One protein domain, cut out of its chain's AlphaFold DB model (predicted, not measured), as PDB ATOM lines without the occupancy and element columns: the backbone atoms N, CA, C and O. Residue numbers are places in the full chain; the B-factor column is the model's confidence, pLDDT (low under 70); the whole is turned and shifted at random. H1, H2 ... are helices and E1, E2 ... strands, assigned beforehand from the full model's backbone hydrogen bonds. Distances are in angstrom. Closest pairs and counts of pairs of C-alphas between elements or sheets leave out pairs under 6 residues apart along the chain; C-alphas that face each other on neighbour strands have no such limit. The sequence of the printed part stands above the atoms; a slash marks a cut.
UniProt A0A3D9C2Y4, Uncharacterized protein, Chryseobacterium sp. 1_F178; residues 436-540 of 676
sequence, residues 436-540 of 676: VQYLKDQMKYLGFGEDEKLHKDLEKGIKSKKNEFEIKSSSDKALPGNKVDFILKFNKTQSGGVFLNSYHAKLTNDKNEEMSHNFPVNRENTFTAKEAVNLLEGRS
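Overview. This is residues 436 to 540 of the 676 residues of an uncharacterized protein of Chryseobacterium sp. 1_F178 (UniProt A0A3D9C2Y4). A long, twisted sheet of four strands, E1 to E4, makes a wall with helices over one face: H2 runs along the strands over E1 and E2, and H3 lies slantwise over E3. H1 packs on H2 as the other arm of a helical hairpin, opened to a steep tilt, and only grazes the sheet. The printed part has 105 residues with three named helices and four named strands, in the order H1 H2 E1 E2 E3 E4 H3; the sheet's order is E1 E2 E3 E4, antiparallel throughout, and the class is mixed. The whole is compact, with a radius of gyration of the C-alphas of 14.1 A, yet elongated in outline, with spans of 44 by 29 by 21 A.

Arrangement. H1, residues 436 to 445, touches H2, residues 452 to 463, closest at the C-alphas of Lys 440 and His 455, 6.5 A apart. They form a helical hairpin, at a steep tilt of 45 degrees, opposite ways. The sheet is a meander, each strand the antiparallel neighbour of the one before: E1, residues 468 to 475, E2, residues 483 to 492, E3, residues 498 to 508, and E4, residues 514 to 520. Within hydrogen-bond range are N 471 and O 488 of the hairpin E1 and E2, 3.0 A; N 487 and O 504 of E2 and E3, 2.9 A; and N 505 and O 517 of E3 and E4, 3.0 A. E1 and E4 are the edge strands and are apart. H1 only grazes the sheet, with residues 436 to 443. H2 is on the sheet at a height of 9.2 A; its closest C-alphas to E1 are those of Gly 461 and Phe 469, 5.8 A. On the local plane H2 and E1 stand at 3 degrees. H3, residues 529 to 536, is on the sheet at a height of 8.6 A, only just over E3 alone, with 4 of its 8 C-alphas there and 2 each on E2 and E4. Its line and that of E3 stand at 44 degrees on the local plane, and the closest C-alphas of H3 and E3 are those of Leu 536 and Leu 507, 6.8 A. H2 and H3 are in one layer, the sheet in the other: two layers. H3 is apart from H1 and H2. In H1, H2 and H3 every O i to N i+4 pair is within hydrogen-bond range.

Along the chain. H1 begins at C-alpha 436, (3.970, 3.984, -28.124), and is 14.4 A long; H2 is 16.6 A. E1 is 23.3 A, E2 and E3 are each 29.9 A, and E4 is 19.8 A. E3 begins at C-alpha 498, (11.440, 5.720, -23.243). H3, 10.6 A, ends at C-alpha 536, (24.994, 16.637, -44.933).

Size, cuts and confidence. The C-alphas of Ser 495 and Lys 511 are the two farthest apart, 46.0 A. The printed part has no cut and no long link. The mean pLDDT of the printed part is 87.7; residue 495 and residues 523 to 525 are under 70.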
ATOM      1  N   VAL A 436       3.668   4.582 -26.821       82.19
ATOM      2  CA  VAL A 436       3.970   3.984 -28.124       82.19
ATOM      3  C   VAL A 436       3.496   4.909 -29.239       82.19
ATOM      4  O   VAL A 436       4.281   5.208 -30.133       82.19
ATOM      5  N   GLN A 437       2.246   5.377 -29.175       76.31
ATOM      6  CA  GLN A 437       1.693   6.289 -30.177       76.31
ATOM      7  C   GLN A 437       2.480   7.597 -30.225       76.31
ATOM      8  O   GLN A 437       2.899   8.017 -31.295       76.31
ATOM      9  N   TYR A 438       2.808   8.157 -29.062       72.81
ATOM     10  CA  TYR A 438       3.629   9.359 -28.969       72.81
ATOM     11  C   TYR A 438       4.988   9.218 -29.678       72.81
ATOM     12  O   TYR A 438       5.429  10.116 -30.396       72.81
ATOM     13  N   LEU A 439       5.681   8.092 -29.480       81.94
ATOM     14  CA  LEU A 439       6.973   7.848 -30.123       81.94
ATOM     15  C   LEU A 439       6.828   7.602 -31.632       81.94
ATOM     16  O   LEU A 439       7.701   8.038 -32.382       81.94
ATOM     17  N   LYS A 440       5.730   6.979 -32.085       82.81
ATOM     18  CA  LYS A 440       5.400   6.855 -33.517       82.81
ATOM     19  C   LYS A 440       5.191   8.230 -34.151       82.81
ATOM     20  O   LYS A 440       5.850   8.551 -35.137       82.81
ATOM     21  N   ASP A 441       4.371   9.068 -33.527       72.81
ATOM     22  CA  ASP A 441       4.089  10.429 -33.987       72.81
ATOM     23  C   ASP A 441       5.365  11.279 -34.018       72.81
ATOM     24  O   ASP A 441       5.649  11.974 -34.989       72.81
ATOM     25  N   GLN A 442       6.216  11.162 -32.998       76.19
ATOM     26  CA  GLN A 442       7.504  11.850 -32.980       76.19
ATOM     27  C   GLN A 442       8.407  11.425 -34.149       76.19
ATOM     28  O   GLN A 442       9.029  12.272 -34.788       76.19
ATOM     29  N   MET A 443       8.483  10.127 -34.454       83.94
ATOM     30  CA  MET A 443       9.265   9.623 -35.587       83.94
ATOM     31  C   MET A 443       8.692  10.101 -36.928       83.94
ATOM     32  O   MET A 443       9.457  10.524 -37.801       83.94
ATOM     33  N   LYS A 444       7.361  10.122 -37.059       79.06
ATOM     34  CA  LYS A 444       6.645  10.692 -38.205       79.06
ATOM     35  C   LYS A 444       7.001  12.160 -38.421       79.06
ATOM     36  O   LYS A 444       7.438  12.524 -39.511       79.06
ATOM     37  N   TYR A 445       6.868  12.997 -37.392       72.62
ATOM     38  CA  TYR A 445       7.044  14.453 -37.504       72.62
ATOM     39  C   TYR A 445       8.497  14.884 -37.646       72.62
ATOM     40  O   TYR A 445       8.787  15.900 -38.273       72.62
ATOM     41  N   LEU A 446       9.430  14.068 -37.160       78.62
ATOM     42  CA  LEU A 446      10.840  14.231 -37.488       78.62
ATOM     43  C   LEU A 446      11.182  13.740 -38.901       78.62
ATOM     44  O   LEU A 446      12.310  13.922 -39.346       78.62
ATOM     45  N   GLY A 447      10.229  13.175 -39.643       80.38
ATOM     46  CA  GLY A 447      10.392  12.814 -41.047       80.38
ATOM     47  C   GLY A 447      11.057  11.460 -41.284       80.38
ATOM     48  O   GLY A 447      11.582  11.250 -42.375       80.38
ATOM     49  N   PHE A 448      11.041  10.556 -40.298       85.75
ATOM     50  CA  PHE A 448      11.558   9.187 -40.438       85.75
ATOM     51  C   PHE A 448      10.547   8.203 -41.037       85.75
ATOM     52  O   PHE A 448      10.944   7.100 -41.407       85.75
ATOM     53  N   GLY A 449       9.277   8.609 -41.144       79.44
ATOM     54  CA  GLY A 449       8.195   7.827 -41.741       79.44
ATOM     55  C   GLY A 449       7.270   7.158 -40.723       79.44
ATOM     56  O   GLY A 449       7.435   7.300 -39.514       79.44
ATOM     57  N   GLU A 450       6.279   6.441 -41.254       83.12
ATOM     58  CA  GLU A 450       5.246   5.696 -40.511       83.12
ATOM     59  C   GLU A 450       5.184   4.225 -40.953       83.12
ATOM     60  O   GLU A 450       4.142   3.569 -40.860       83.12
ATOM     61  N   ASP A 451       6.274   3.698 -41.517       85.06
ATOM     62  CA  ASP A 451       6.259   2.351 -42.066       85.06
ATOM     63  C   ASP A 451       6.043   1.291 -40.973       85.06
ATOM     64  O   ASP A 451       6.475   1.403 -39.821       85.06
ATOM     65  N   GLU A 452       5.340   0.220 -41.342       88.12
ATOM     66  CA  GLU A 452       4.924  -0.812 -40.392       88.12
ATOM     67  C   GLU A 452       6.125  -1.485 -39.707       88.12
ATOM     68  O   GLU A 452       6.050  -1.881 -38.541       88.12
ATOM     69  N   LYS A 453       7.251  -1.601 -40.419       91.06
ATOM     70  CA  LYS A 453       8.482  -2.180 -39.884       91.06
ATOM     71  C   LYS A 453       9.065  -1.288 -38.787       91.06
ATOM     72  O   LYS A 453       9.350  -1.794 -37.705       91.06
ATOM     73  N   LEU A 454       9.170   0.014 -39.031       90.94
ATOM     74  CA  LEU A 454       9.640   1.014 -38.078       90.94
ATOM     75  C   LEU A 454       8.799   1.014 -36.794       90.94
ATOM     76  O   LEU A 454       9.338   0.987 -35.685       90.94
ATOM     77  N   HIS A 455       7.473   0.939 -36.934       91.88
ATOM     78  CA  HIS A 455       6.546   0.828 -35.806       91.88
ATOM     79  C   HIS A 455       6.726  -0.477 -35.012       91.88
ATOM     80  O   HIS A 455       6.744  -0.451 -33.778       91.88
ATOM     81  N   LYS A 456       6.901  -1.616 -35.693       93.38
ATOM     82  CA  LYS A 456       7.172  -2.911 -35.042       93.38
ATOM     83  C   LYS A 456       8.518  -2.921 -34.319       93.38
ATOM     84  O   LYS A 456       8.606  -3.451 -33.208       93.38
ATOM     85  N   ASP A 457       9.549  -2.333 -34.917       94.62
ATOM     86  CA  ASP A 457      10.883  -2.228 -34.324       94.62
ATOM     87  C   ASP A 457      10.863  -1.347 -33.067       94.62
ATOM     88  O   ASP A 457      11.465  -1.718 -32.054       94.62
ATOM     89  N   LEU A 458      10.088  -0.256 -33.074       94.38
ATOM     90  CA  LEU A 458       9.841   0.576 -31.895       94.38
ATOM     91  C   LEU A 458       9.146  -0.204 -30.779       94.38
ATOM     92  O   LEU A 458       9.635  -0.231 -29.650       94.38
ATOM     93  N   GLU A 459       8.037  -0.880 -31.073       93.44
ATOM     94  CA  GLU A 459       7.308  -1.668 -30.072       93.44
ATOM     95  C   GLU A 459       8.173  -2.785 -29.474       93.44
ATOM     96  O   GLU A 459       8.139  -3.037 -28.265       93.44
ATOM     97  N   LYS A 460       8.990  -3.443 -30.305       94.56
ATOM     98  CA  LYS A 460       9.971  -4.439 -29.861       94.56
ATOM     99  C   LYS A 460      11.054  -3.806 -28.986       94.56
ATOM    100  O   LYS A 460      11.413  -4.375 -27.954       94.56
ATOM    101  N   GLY A 461      11.548  -2.631 -29.370       93.00
ATOM    102  CA  GLY A 461      12.493  -1.828 -28.600       93.00
ATOM    103  C   GLY A 461      11.948  -1.473 -27.219       93.00
ATOM    104  O   GLY A 461      12.599  -1.755 -26.214       93.00
ATOM    105  N   ILE A 462      10.707  -0.987 -27.142       90.62
ATOM    106  CA  ILE A 462      10.003  -0.651 -25.894       90.62
ATOM    107  C   ILE A 462       9.820  -1.887 -24.999       90.62
ATOM    108  O   ILE A 462      10.087  -1.807 -23.802       90.62
ATOM    109  N   LYS A 463       9.480  -3.054 -25.560       90.12
ATOM    110  CA  LYS A 463       9.329  -4.321 -24.808       90.12
ATOM    111  C   LYS A 463      10.660  -4.962 -24.378       90.12
ATOM    112  O   LYS A 463      10.672  -5.857 -23.536       90.12
ATOM    113  N   SER A 464      11.785  -4.541 -24.958       90.31
ATOM    114  CA  SER A 464      13.117  -5.082 -24.650       90.31
ATOM    115  C   SER A 464      13.541  -4.823 -23.197       90.31
ATOM    116  O   SER A 464      13.243  -3.776 -22.632       90.31
ATOM    117  N   LYS A 465      14.338  -5.723 -22.607       88.00
ATOM    118  CA  LYS A 465      14.947  -5.512 -21.278       88.00
ATOM    119  C   LYS A 465      16.156  -4.565 -21.292       88.00
ATOM    120  O   LYS A 465      16.700  -4.267 -20.236       88.00
ATOM    121  N   LYS A 466      16.623  -4.139 -22.471       89.12
ATOM    122  CA  LYS A 466      17.768  -3.227 -22.591       89.12
ATOM    123  C   LYS A 466      17.373  -1.802 -22.196       89.12
ATOM    124  O   LYS A 466      16.304  -1.334 -22.586       89.12
ATOM    125  N   ASN A 467      18.281  -1.116 -21.500       89.19
ATOM    126  CA  ASN A 467      18.137   0.297 -21.128       89.19
ATOM    127  C   ASN A 467      18.292   1.245 -22.324       89.19
ATOM    128  O   ASN A 467      17.940   2.411 -22.231       89.19
ATOM    129  N   GLU A 468      18.796   0.757 -23.450       94.50
ATOM    130  CA  GLU A 468      18.926   1.503 -24.695       94.50
ATOM    131  C   GLU A 468      18.613   0.590 -25.880       94.50
ATOM    132  O   GLU A 468      18.822  -0.631 -25.827       94.50
ATOM    133  N   PHE A 469      18.067   1.169 -26.942       96.12
ATOM    134  CA  PHE A 469      17.854   0.473 -28.201       96.12
ATOM    135  C   PHE A 469      17.926   1.444 -29.373       96.12
ATOM    136  O   PHE A 469      17.735   2.649 -29.229       96.12
ATOM    137  N   GLU A 470      18.197   0.888 -30.548       97.06
ATOM    138  CA  GLU A 470      18.324   1.649 -31.780       97.06
ATOM    139  C   GLU A 470      17.325   1.149 -32.816       97.06
ATOM    140  O   GLU A 470      17.075  -0.056 -32.921       97.06
ATOM    141  N   ILE A 471      16.785   2.079 -33.597       96.50
ATOM    142  CA  ILE A 471      15.949   1.781 -34.760       96.50
ATOM    143  C   ILE A 471      16.658   2.317 -35.995       96.50
ATOM    144  O   ILE A 471      17.175   3.434 -35.985       96.50
ATOM    145  N   LYS A 472      16.693   1.516 -37.058       95.38
ATOM    146  CA  LYS A 472      17.279   1.916 -38.337       95.38
ATOM    147  C   LYS A 472      16.181   2.361 -39.290       95.38
ATOM    148  O   LYS A 472      15.179   1.666 -39.423       95.38
ATOM    149  N   SER A 473      16.408   3.478 -39.964       93.88
ATOM    150  CA  SER A 473      15.564   3.985 -41.046       93.88
ATOM    151  C   SER A 473      16.457   4.496 -42.180       93.88
ATOM    152  O   SER A 473      17.670   4.611 -42.011       93.88
ATOM    153  N   SER A 474      15.878   4.785 -43.335       90.88
ATOM    154  CA  SER A 474      16.566   5.378 -44.481       90.88
ATOM    155  C   SER A 474      15.696   6.463 -45.112       90.88
ATOM    156  O   SER A 474      14.518   6.601 -44.788       90.88
ATOM    157  N   SER A 475      16.281   7.276 -45.992       85.44
ATOM    158  CA  SER A 475      15.550   8.314 -46.727       85.44
ATOM    159  C   SER A 475      15.894   8.282 -48.208       85.44
ATOM    160  O   SER A 475      17.062   8.216 -48.584       85.44
ATOM    161  N   ASP A 476      14.866   8.430 -49.034       81.75
ATOM    162  CA  ASP A 476      14.931   8.612 -50.486       81.75
ATOM    163  C   ASP A 476      15.066  10.088 -50.903       81.75
ATOM    164  O   ASP A 476      15.254  10.402 -52.073       81.75
ATOM    165  N   LYS A 477      15.004  11.017 -49.945       77.94
ATOM    166  CA  LYS A 477      14.994  12.466 -50.197       77.94
ATOM    167  C   LYS A 477      16.375  13.081 -50.462       77.94
ATOM    168  O   LYS A 477      16.481  14.310 -50.426       77.94
ATOM    169  N   ALA A 478      17.424  12.284 -50.636       85.38
ATOM    170  CA  ALA A 478      18.763  12.774 -50.966       85.38
ATOM    171  C   ALA A 478      18.889  13.089 -52.467       85.38
ATOM    172  O   ALA A 478      17.991  12.784 -53.252       85.38
ATOM    173  N   LEU A 479      19.987  13.726 -52.871       85.94
ATOM    174  CA  LEU A 479      20.315  13.897 -54.284       85.94
ATOM    175  C   LEU A 479      20.478  12.540 -54.990       85.94
ATOM    176  O   LEU A 479      20.890  11.564 -54.357       85.94
ATOM    177  N   PRO A 480      20.186  12.459 -56.304       84.44
ATOM    178  CA  PRO A 480      20.402  11.237 -57.073       84.44
ATOM    179  C   PRO A 480      21.826  10.695 -56.898       84.44
ATOM    180  O   PRO A 480      22.792  11.443 -56.994       84.44
ATOM    181  N   GLY A 481      21.945   9.395 -56.624       86.12
ATOM    182  CA  GLY A 481      23.228   8.736 -56.346       86.12
ATOM    183  C   GLY A 481      23.615   8.698 -54.864       86.12
ATOM    184  O   GLY A 481      24.324   7.777 -54.460       86.12
ATOM    185  N   ASN A 482      23.087   9.602 -54.033       91.62
ATOM    186  CA  ASN A 482      23.320   9.581 -52.592       91.62
ATOM    187  C   ASN A 482      22.378   8.594 -51.892       91.62
ATOM    188  O   ASN A 482      21.200   8.466 -52.228       91.62
ATOM    189  N   LYS A 483      22.890   7.928 -50.858       94.56
ATOM    190  CA  LYS A 483      22.113   7.084 -49.945       94.56
ATOM    191  C   LYS A 483      22.210   7.636 -48.537       94.56
ATOM    192  O   LYS A 483      23.293   8.029 -48.112       94.56
ATOM    193  N   VAL A 484      21.090   7.652 -47.819       96.06
ATOM    194  CA  VAL A 484      21.045   8.137 -46.439       96.06
ATOM    195  C   VAL A 484      20.451   7.087 -45.520       96.06
ATOM    196  O   VAL A 484      19.318   6.646 -45.718       96.06
ATOM    197  N   ASP A 485      21.210   6.763 -44.479       96.62
ATOM    198  CA  ASP A 485      20.824   5.873 -43.395       96.62
ATOM    199  C   ASP A 485      20.746   6.647 -42.075       96.62
ATOM    200  O   ASP A 485      21.609   7.469 -41.744       96.62
ATOM    201  N   PHE A 486      19.725   6.339 -41.282       97.25
ATOM    202  CA  PHE A 486      19.514   6.883 -39.949       97.25
ATOM    203  C   PHE A 486      19.547   5.781 -38.898       97.25
ATOM    204  O   PHE A 486      18.988   4.699 -39.077       97.25
ATOM    205  N   ILE A 487      20.155   6.096 -37.759       97.50
ATOM    206  CA  ILE A 487      20.112   5.280 -36.547       97.50
ATOM    207  C   ILE A 487      19.512   6.142 -35.439       97.50
ATOM    208  O   ILE A 487      20.186   7.014 -34.890       97.50
ATOM    209  N   LEU A 488      18.237   5.917 -35.137       96.81
ATOM    210  CA  LEU A 488      17.517   6.574 -34.052       96.81
ATOM    211  C   LEU A 488      17.894   5.926 -32.719       96.81
ATOM    212  O   LEU A 488      17.774   4.709 -32.584       96.81
ATOM    213  N   LYS A 489      18.327   6.722 -31.739       95.88
ATOM    214  CA  LYS A 489      18.833   6.245 -30.446       95.88
ATOM    215  C   LYS A 489      17.839   6.534 -29.330       95.88
ATOM    216  O   LYS A 489      17.583   7.699 -29.001       95.88
ATOM    217  N   PHE A 490      17.321   5.465 -28.737       94.62
ATOM    218  CA  PHE A 490      16.357   5.525 -27.650       94.62
ATOM    219  C   PHE A 490      16.976   5.072 -26.336       94.62
ATOM    220  O   PHE A 490      17.643   4.036 -26.286       94.62
ATOM    221  N   ASN A 491      16.667   5.783 -25.252       91.81
ATOM    222  CA  ASN A 491      17.048   5.362 -23.906       91.81
ATOM    223  C   ASN A 491      15.810   5.170 -23.045       91.81
ATOM    224  O   ASN A 491      14.811   5.875 -23.185       91.81
ATOM    225  N   LYS A 492      15.923   4.233 -22.111       88.19
ATOM    226  CA  LYS A 492      14.937   3.954 -21.085       88.19
ATOM    227  C   LYS A 492      15.426   4.454 -19.741       88.19
ATOM    228  O   LYS A 492      16.589   4.289 -19.378       88.19
ATOM    229  N   THR A 493      14.511   5.037 -18.996       81.62
ATOM    230  CA  THR A 493      14.707   5.402 -17.597       81.62
ATOM    231  C   THR A 493      14.402   4.200 -16.704       81.62
ATOM    232  O   THR A 493      13.679   3.284 -17.101       81.62
ATOM    233  N   GLN A 494      14.949   4.186 -15.484       72.69
ATOM    234  CA  GLN A 494      14.701   3.113 -14.505       72.69
ATOM    235  C   GLN A 494      13.213   2.987 -14.133       72.69
ATOM    236  O   GLN A 494      12.737   1.914 -13.778       72.69
ATOM    237  N   SER A 495      12.496   4.097 -14.253       66.19
ATOM    238  CA  SER A 495      11.073   4.318 -14.008       66.19
ATOM    239  C   SER A 495      10.171   3.935 -15.195       66.19
ATOM    240  O   SER A 495       8.953   3.996 -15.071       66.19
ATOM    241  N   GLY A 496      10.735   3.494 -16.329       72.00
ATOM    242  CA  GLY A 496       9.988   2.925 -17.462       72.00
ATOM    243  C   GLY A 496       9.762   3.857 -18.658       72.00
ATOM    244  O   GLY A 496       9.349   3.391 -19.719       72.00
ATOM    245  N   GLY A 497      10.099   5.144 -18.549       79.69
ATOM    246  CA  GLY A 497      10.006   6.083 -19.666       79.69
ATOM    247  C   GLY A 497      11.038   5.831 -20.766       79.69
ATOM    248  O   GLY A 497      12.162   5.444 -20.466       79.69
ATOM    249  N   VAL A 498      10.672   6.064 -22.029       85.50
ATOM    250  CA  VAL A 498      11.440   5.720 -23.243       85.50
ATOM    251  C   VAL A 498      11.542   6.932 -24.160       85.50
ATOM    252  O   VAL A 498      10.554   7.321 -24.768       85.50
ATOM    253  N   PHE A 499      12.743   7.474 -24.319       85.12
ATOM    254  CA  PHE A 499      12.986   8.756 -24.978       85.12
ATOM    255  C   PHE A 499      13.815   8.565 -26.244       85.12
ATOM    256  O   PHE A 499      14.847   7.900 -26.191       85.12
ATOM    257  N   LEU A 500      13.408   9.189 -27.354       89.56
ATOM    258  CA  LEU A 500      14.283   9.410 -28.507       89.56
ATOM    259  C   LEU A 500      15.204  10.592 -28.184       89.56
ATOM    260  O   LEU A 500      14.746  11.726 -28.099       89.56
ATOM    261  N   ASN A 501      16.492  10.330 -27.975       87.06
ATOM    262  CA  ASN A 501      17.432  11.361 -27.511       87.06
ATOM    263  C   ASN A 501      18.249  11.979 -28.639       87.06
ATOM    264  O   ASN A 501      18.715  13.113 -28.547       87.06
ATOM    265  N   SER A 502      18.514  11.195 -29.677       93.44
ATOM    266  CA  SER A 502      19.300  11.624 -30.827       93.44
ATOM    267  C   SER A 502      19.101  10.663 -31.983       93.44
ATOM    268  O   SER A 502      18.625   9.541 -31.799       93.44
ATOM    269  N   TYR A 503      19.522  11.075 -33.168       95.94
ATOM    270  CA  TYR A 503      19.690  10.177 -34.294       95.94
ATOM    271  C   TYR A 503      21.033  10.437 -34.969       95.94
ATOM    272  O   TYR A 503      21.491  11.572 -35.097       95.94
ATOM    273  N   HIS A 504      21.687   9.367 -35.396       96.56
ATOM    274  CA  HIS A 504      22.888   9.444 -36.209       96.56
ATOM    275  C   HIS A 504      22.486   9.347 -37.677       96.56
ATOM    276  O   HIS A 504      21.895   8.347 -38.081       96.56
ATOM    277  N   ALA A 505      22.804  10.372 -38.461       96.81
ATOM    278  CA  ALA A 505      22.591  10.377 -39.900       96.81
ATOM    279  C   ALA A 505      23.910  10.088 -40.614       96.81
ATOM    280  O   ALA A 505      24.949  10.653 -40.258       96.81
ATOM    281  N   LYS A 506      23.856   9.222 -41.620       96.62
ATOM    282  CA  LYS A 506      24.977   8.872 -42.483       96.62
ATOM    283  C   LYS A 506      24.543   9.020 -43.935       96.62
ATOM    284  O   LYS A 506      23.574   8.394 -44.342       96.62
ATOM    285  N   LEU A 507      25.268   9.832 -44.692       96.31
ATOM    286  CA  LEU A 507      25.137   9.968 -46.133       96.31
ATOM    287  C   LEU A 507      26.339   9.300 -46.798       96.31
ATOM    288  O   LEU A 507      27.479   9.577 -46.429       96.31
ATOM    289  N   THR A 508      26.077   8.439 -47.771       95.12
ATOM    290  CA  THR A 508      27.082   7.859 -48.663       95.12
ATOM    291  C   THR A 508      26.820   8.389 -50.062       95.12
ATOM    292  O   THR A 508      25.720   8.196 -50.587       95.12
ATOM    293  N   ASN A 509      27.795   9.083 -50.646       90.50
ATOM    294  CA  ASN A 509      27.657   9.619 -51.998       90.50
ATOM    295  C   ASN A 509      27.964   8.565 -53.077       90.50
ATOM    296  O   ASN A 509      28.351   7.431 -52.785       90.50
ATOM    297  N   ASP A 510      27.797   8.955 -54.336       84.62
ATOM    298  CA  ASP A 510      28.098   8.154 -55.527       84.62
ATOM    299  C   ASP A 510      29.563   7.677 -55.605       84.62
ATOM    300  O   ASP A 510      29.852   6.634 -56.194       84.62
ATOM    301  N   LYS A 511      30.483   8.399 -54.956       88.00
ATOM    302  CA  LYS A 511      31.909   8.056 -54.823       88.00
ATOM    303  C   LYS A 511      32.224   7.165 -53.615       88.00
ATOM    304  O   LYS A 511      33.396   6.897 -53.356       88.00
ATOM    305  N   ASN A 512      31.210   6.678 -52.895       87.50
ATOM    306  CA  ASN A 512      31.333   5.943 -51.629       87.50
ATOM    307  C   ASN A 512      32.032   6.725 -50.499       87.50
ATOM    308  O   ASN A 512      32.515   6.125 -49.538       87.50
ATOM    309  N   GLU A 513      32.080   8.054 -50.576       90.69
ATOM    310  CA  GLU A 513      32.519   8.889 -49.459       90.69
ATOM    311  C   GLU A 513      31.392   8.981 -48.430       90.69
ATOM    312  O   GLU A 513      30.215   9.138 -48.771       90.69
ATOM    313  N   GLU A 514      31.756   8.876 -47.154       92.94
ATOM    314  CA  GLU A 514      30.798   8.829 -46.058       92.94
ATOM    315  C   GLU A 514      30.846  10.108 -45.227       92.94
ATOM    316  O   GLU A 514      31.879  10.493 -44.675       92.94
ATOM    317  N   MET A 515      29.688  10.739 -45.082       93.44
ATOM    318  CA  MET A 515      29.485  11.907 -44.240       93.44
ATOM    319  C   MET A 515      28.505  11.543 -43.142       93.44
ATOM    320  O   MET A 515      27.447  10.974 -43.396       93.44
ATOM    321  N   SER A 516      28.842  11.862 -41.899       94.81
ATOM    322  CA  SER A 516      27.981  11.526 -40.772       94.81
ATOM    323  C   SER A 516      27.986  12.579 -39.682       94.81
ATOM    324  O   SER A 516      28.997  13.253 -39.454       94.81
ATOM    325  N   HIS A 517      26.836  12.707 -39.024       95.50
ATOM    326  CA  HIS A 517      26.611  13.637 -37.927       95.50
ATOM    327  C   HIS A 517      25.555  13.076 -36.965       95.50
ATOM    328  O   HIS A 517      24.556  12.491 -37.391       95.50
ATOM    329  N   ASN A 518      25.762  13.258 -35.660       95.19
ATOM    330  CA  ASN A 518      24.796  12.882 -34.634       95.19
ATOM    331  C   ASN A 518      23.957  14.093 -34.215       95.19
ATOM    332  O   ASN A 518      24.461  15.010 -33.569       95.19
ATOM    333  N   PHE A 519      22.669  14.064 -34.535       92.88
ATOM    334  CA  PHE A 519      21.724  15.132 -34.245       92.88
ATOM    335  C   PHE A 519      21.015  14.871 -32.913       92.88
ATOM    336  O   PHE A 519      20.386  13.820 -32.757       92.88
ATOM    337  N   PRO A 520      21.108  15.782 -31.932       88.88
ATOM    338  CA  PRO A 520      20.323  15.671 -30.712       88.88
ATOM    339  C   PRO A 520      18.840  15.929 -31.009       88.88
ATOM    340  O   PRO A 520      18.502  16.802 -31.805       88.88
ATOM    341  N   VAL A 521      17.967  15.195 -30.325       84.56
ATOM    342  CA  VAL A 521      16.524  15.439 -30.301       84.56
ATOM    343  C   VAL A 521      16.200  16.051 -28.945       84.56
ATOM    344  O   VAL A 521      16.379  15.429 -27.898       84.56
ATOM    345  N   ASN A 522      15.812  17.320 -28.960       70.44
ATOM    346  CA  ASN A 522      15.454  18.093 -27.777       70.44
ATOM    347  C   ASN A 522      14.369  19.140 -28.099       70.44
ATOM    348  O   ASN A 522      13.925  19.293 -29.235       70.44
ATOM    349  N   ARG A 523      13.950  19.878 -27.069       53.38
ATOM    350  CA  ARG A 523      12.853  20.857 -27.128       53.38
ATOM    351  C   ARG A 523      13.073  22.002 -28.121       53.38
ATOM    352  O   ARG A 523      12.102  22.593 -28.568       53.38
ATOM    353  N   GLU A 524      14.323  22.348 -28.415       55.38
ATOM    354  CA  GLU A 524      14.668  23.692 -28.892       55.38
ATOM    355  C   GLU A 524      15.430  23.669 -30.222       55.38
ATOM    356  O   GLU A 524      15.149  24.481 -31.095       55.38
ATOM    357  N   ASN A 525      16.323  22.693 -30.427       65.88
ATOM    358  CA  ASN A 525      17.255  22.646 -31.558       65.88
ATOM    359  C   ASN A 525      17.236  21.271 -32.246       65.88
ATOM    360  O   ASN A 525      18.277  20.621 -32.384       65.88
ATOM    361  N   THR A 526      16.048  20.801 -32.630       80.62
ATOM    362  CA  THR A 526      15.899  19.531 -33.354       80.62
ATOM    363  C   THR A 526      15.770  19.774 -34.849       80.62
ATOM    364  O   THR A 526      14.903  20.530 -35.282       80.62
ATOM    365  N   PHE A 527      16.608  19.084 -35.619       88.38
ATOM    366  CA  PHE A 527      16.488  18.996 -37.068       88.38
ATOM    367  C   PHE A 527      15.607  17.802 -37.438       88.38
ATOM    368  O   PHE A 527      15.625  16.760 -36.781       88.38
ATOM    369  N   THR A 528      14.836  17.946 -38.504       88.19
ATOM    370  CA  THR A 528      14.151  16.821 -39.145       88.19
ATOM    371  C   THR A 528      15.144  15.971 -39.944       88.19
ATOM    372  O   THR A 528      16.247  16.405 -40.287       88.19
ATOM    373  N   ALA A 529      14.740  14.760 -40.318       89.38
ATOM    374  CA  ALA A 529      15.492  13.878 -41.201       89.38
ATOM    375  C   ALA A 529      15.850  14.575 -42.525       89.38
ATOM    376  O   ALA A 529      16.987  14.478 -42.987       89.38
ATOM    377  N   LYS A 530      14.912  15.339 -43.110       89.25
ATOM    378  CA  LYS A 530      15.149  16.074 -44.362       89.25
ATOM    379  C   LYS A 530      16.151  17.213 -44.181       89.25
ATOM    380  O   LYS A 530      17.048  17.356 -45.004       89.25
ATOM    381  N   GLU A 531      16.040  17.988 -43.109       88.88
ATOM    382  CA  GLU A 531      17.001  19.055 -42.807       88.88
ATOM    383  C   GLU A 531      18.399  18.490 -42.522       88.88
ATOM    384  O   GLU A 531      19.387  19.043 -42.995       88.88
ATOM    385  N   ALA A 532      18.497  17.339 -41.849       95.00
ATOM    386  CA  ALA A 532      19.763  16.631 -41.665       95.00
ATOM    387  C   ALA A 532      20.394  16.193 -42.995       95.00
ATOM    388  O   ALA A 532      21.597  16.372 -43.179       95.00
ATOM    389  N   VAL A 533      19.597  15.673 -43.941       94.50
ATOM    390  CA  VAL A 533      20.074  15.391 -45.310       94.50
ATOM    391  C   VAL A 533      20.559  16.673 -45.980       94.50
ATOM    392  O   VAL A 533      21.636  16.687 -46.567       94.50
ATOM    393  N   ASN A 534      19.800  17.766 -45.861       93.50
ATOM    394  CA  ASN A 534      20.167  19.053 -46.446       93.50
ATOM    395  C   ASN A 534      21.518  19.555 -45.903       93.50
ATOM    396  O   ASN A 534      22.378  19.941 -46.693       93.50
ATOM    397  N   LEU A 535      21.748  19.458 -44.592       95.56
ATOM    398  CA  LEU A 535      23.020  19.814 -43.960       95.56
ATOM    399  C   LEU A 535      24.180  18.910 -44.399       95.56
ATOM    400  O   LEU A 535      25.263  19.416 -44.690       95.56
ATOM    401  N   LEU A 536      23.971  17.588 -44.469       95.25
ATOM    402  CA  LEU A 536      24.994  16.637 -44.933       95.25
ATOM    403  C   LEU A 536      25.381  16.872 -46.397       95.25
ATOM    404  O   LEU A 536      26.535  16.675 -46.751       95.25
ATOM    405  N   GLU A 537      24.462  17.365 -47.223       92.81
ATOM    406  CA  GLU A 537      24.743  17.784 -48.602       92.81
ATOM    407  C   GLU A 537      25.285  19.224 -48.705       92.81
ATOM    408  O   GLU A 537      25.397  19.775 -49.799       92.81
ATOM    409  N   GLY A 538      25.617  19.858 -47.575       91.62
ATOM    410  CA  GLY A 538      26.239  21.185 -47.518       91.62
ATOM    411  C   GLY A 538      25.293  22.366 -47.714       91.62
ATOM    412  O   GLY A 538      25.748  23.498 -47.899       91.62
ATOM    413  N   ARG A 539      23.979  22.133 -47.669       93.88
ATOM    414  CA  ARG A 539      22.953  23.177 -47.783       93.88
ATOM    415  C   ARG A 539      22.690  23.810 -46.413       93.88
ATOM    416  O   ARG A 539      23.014  23.240 -45.373       93.88
ATOM    417  N   SER A 540      22.142  25.022 -46.421       94.00
ATOM    418  CA  SER A 540      21.855  25.772 -45.190       94.00
ATOM    419  C   SER A 540      20.400  25.596 -44.764       94.00
ATOM    420  O   SER A 540      19.527  25.542 -45.622       94.00
TER     421      SER A 540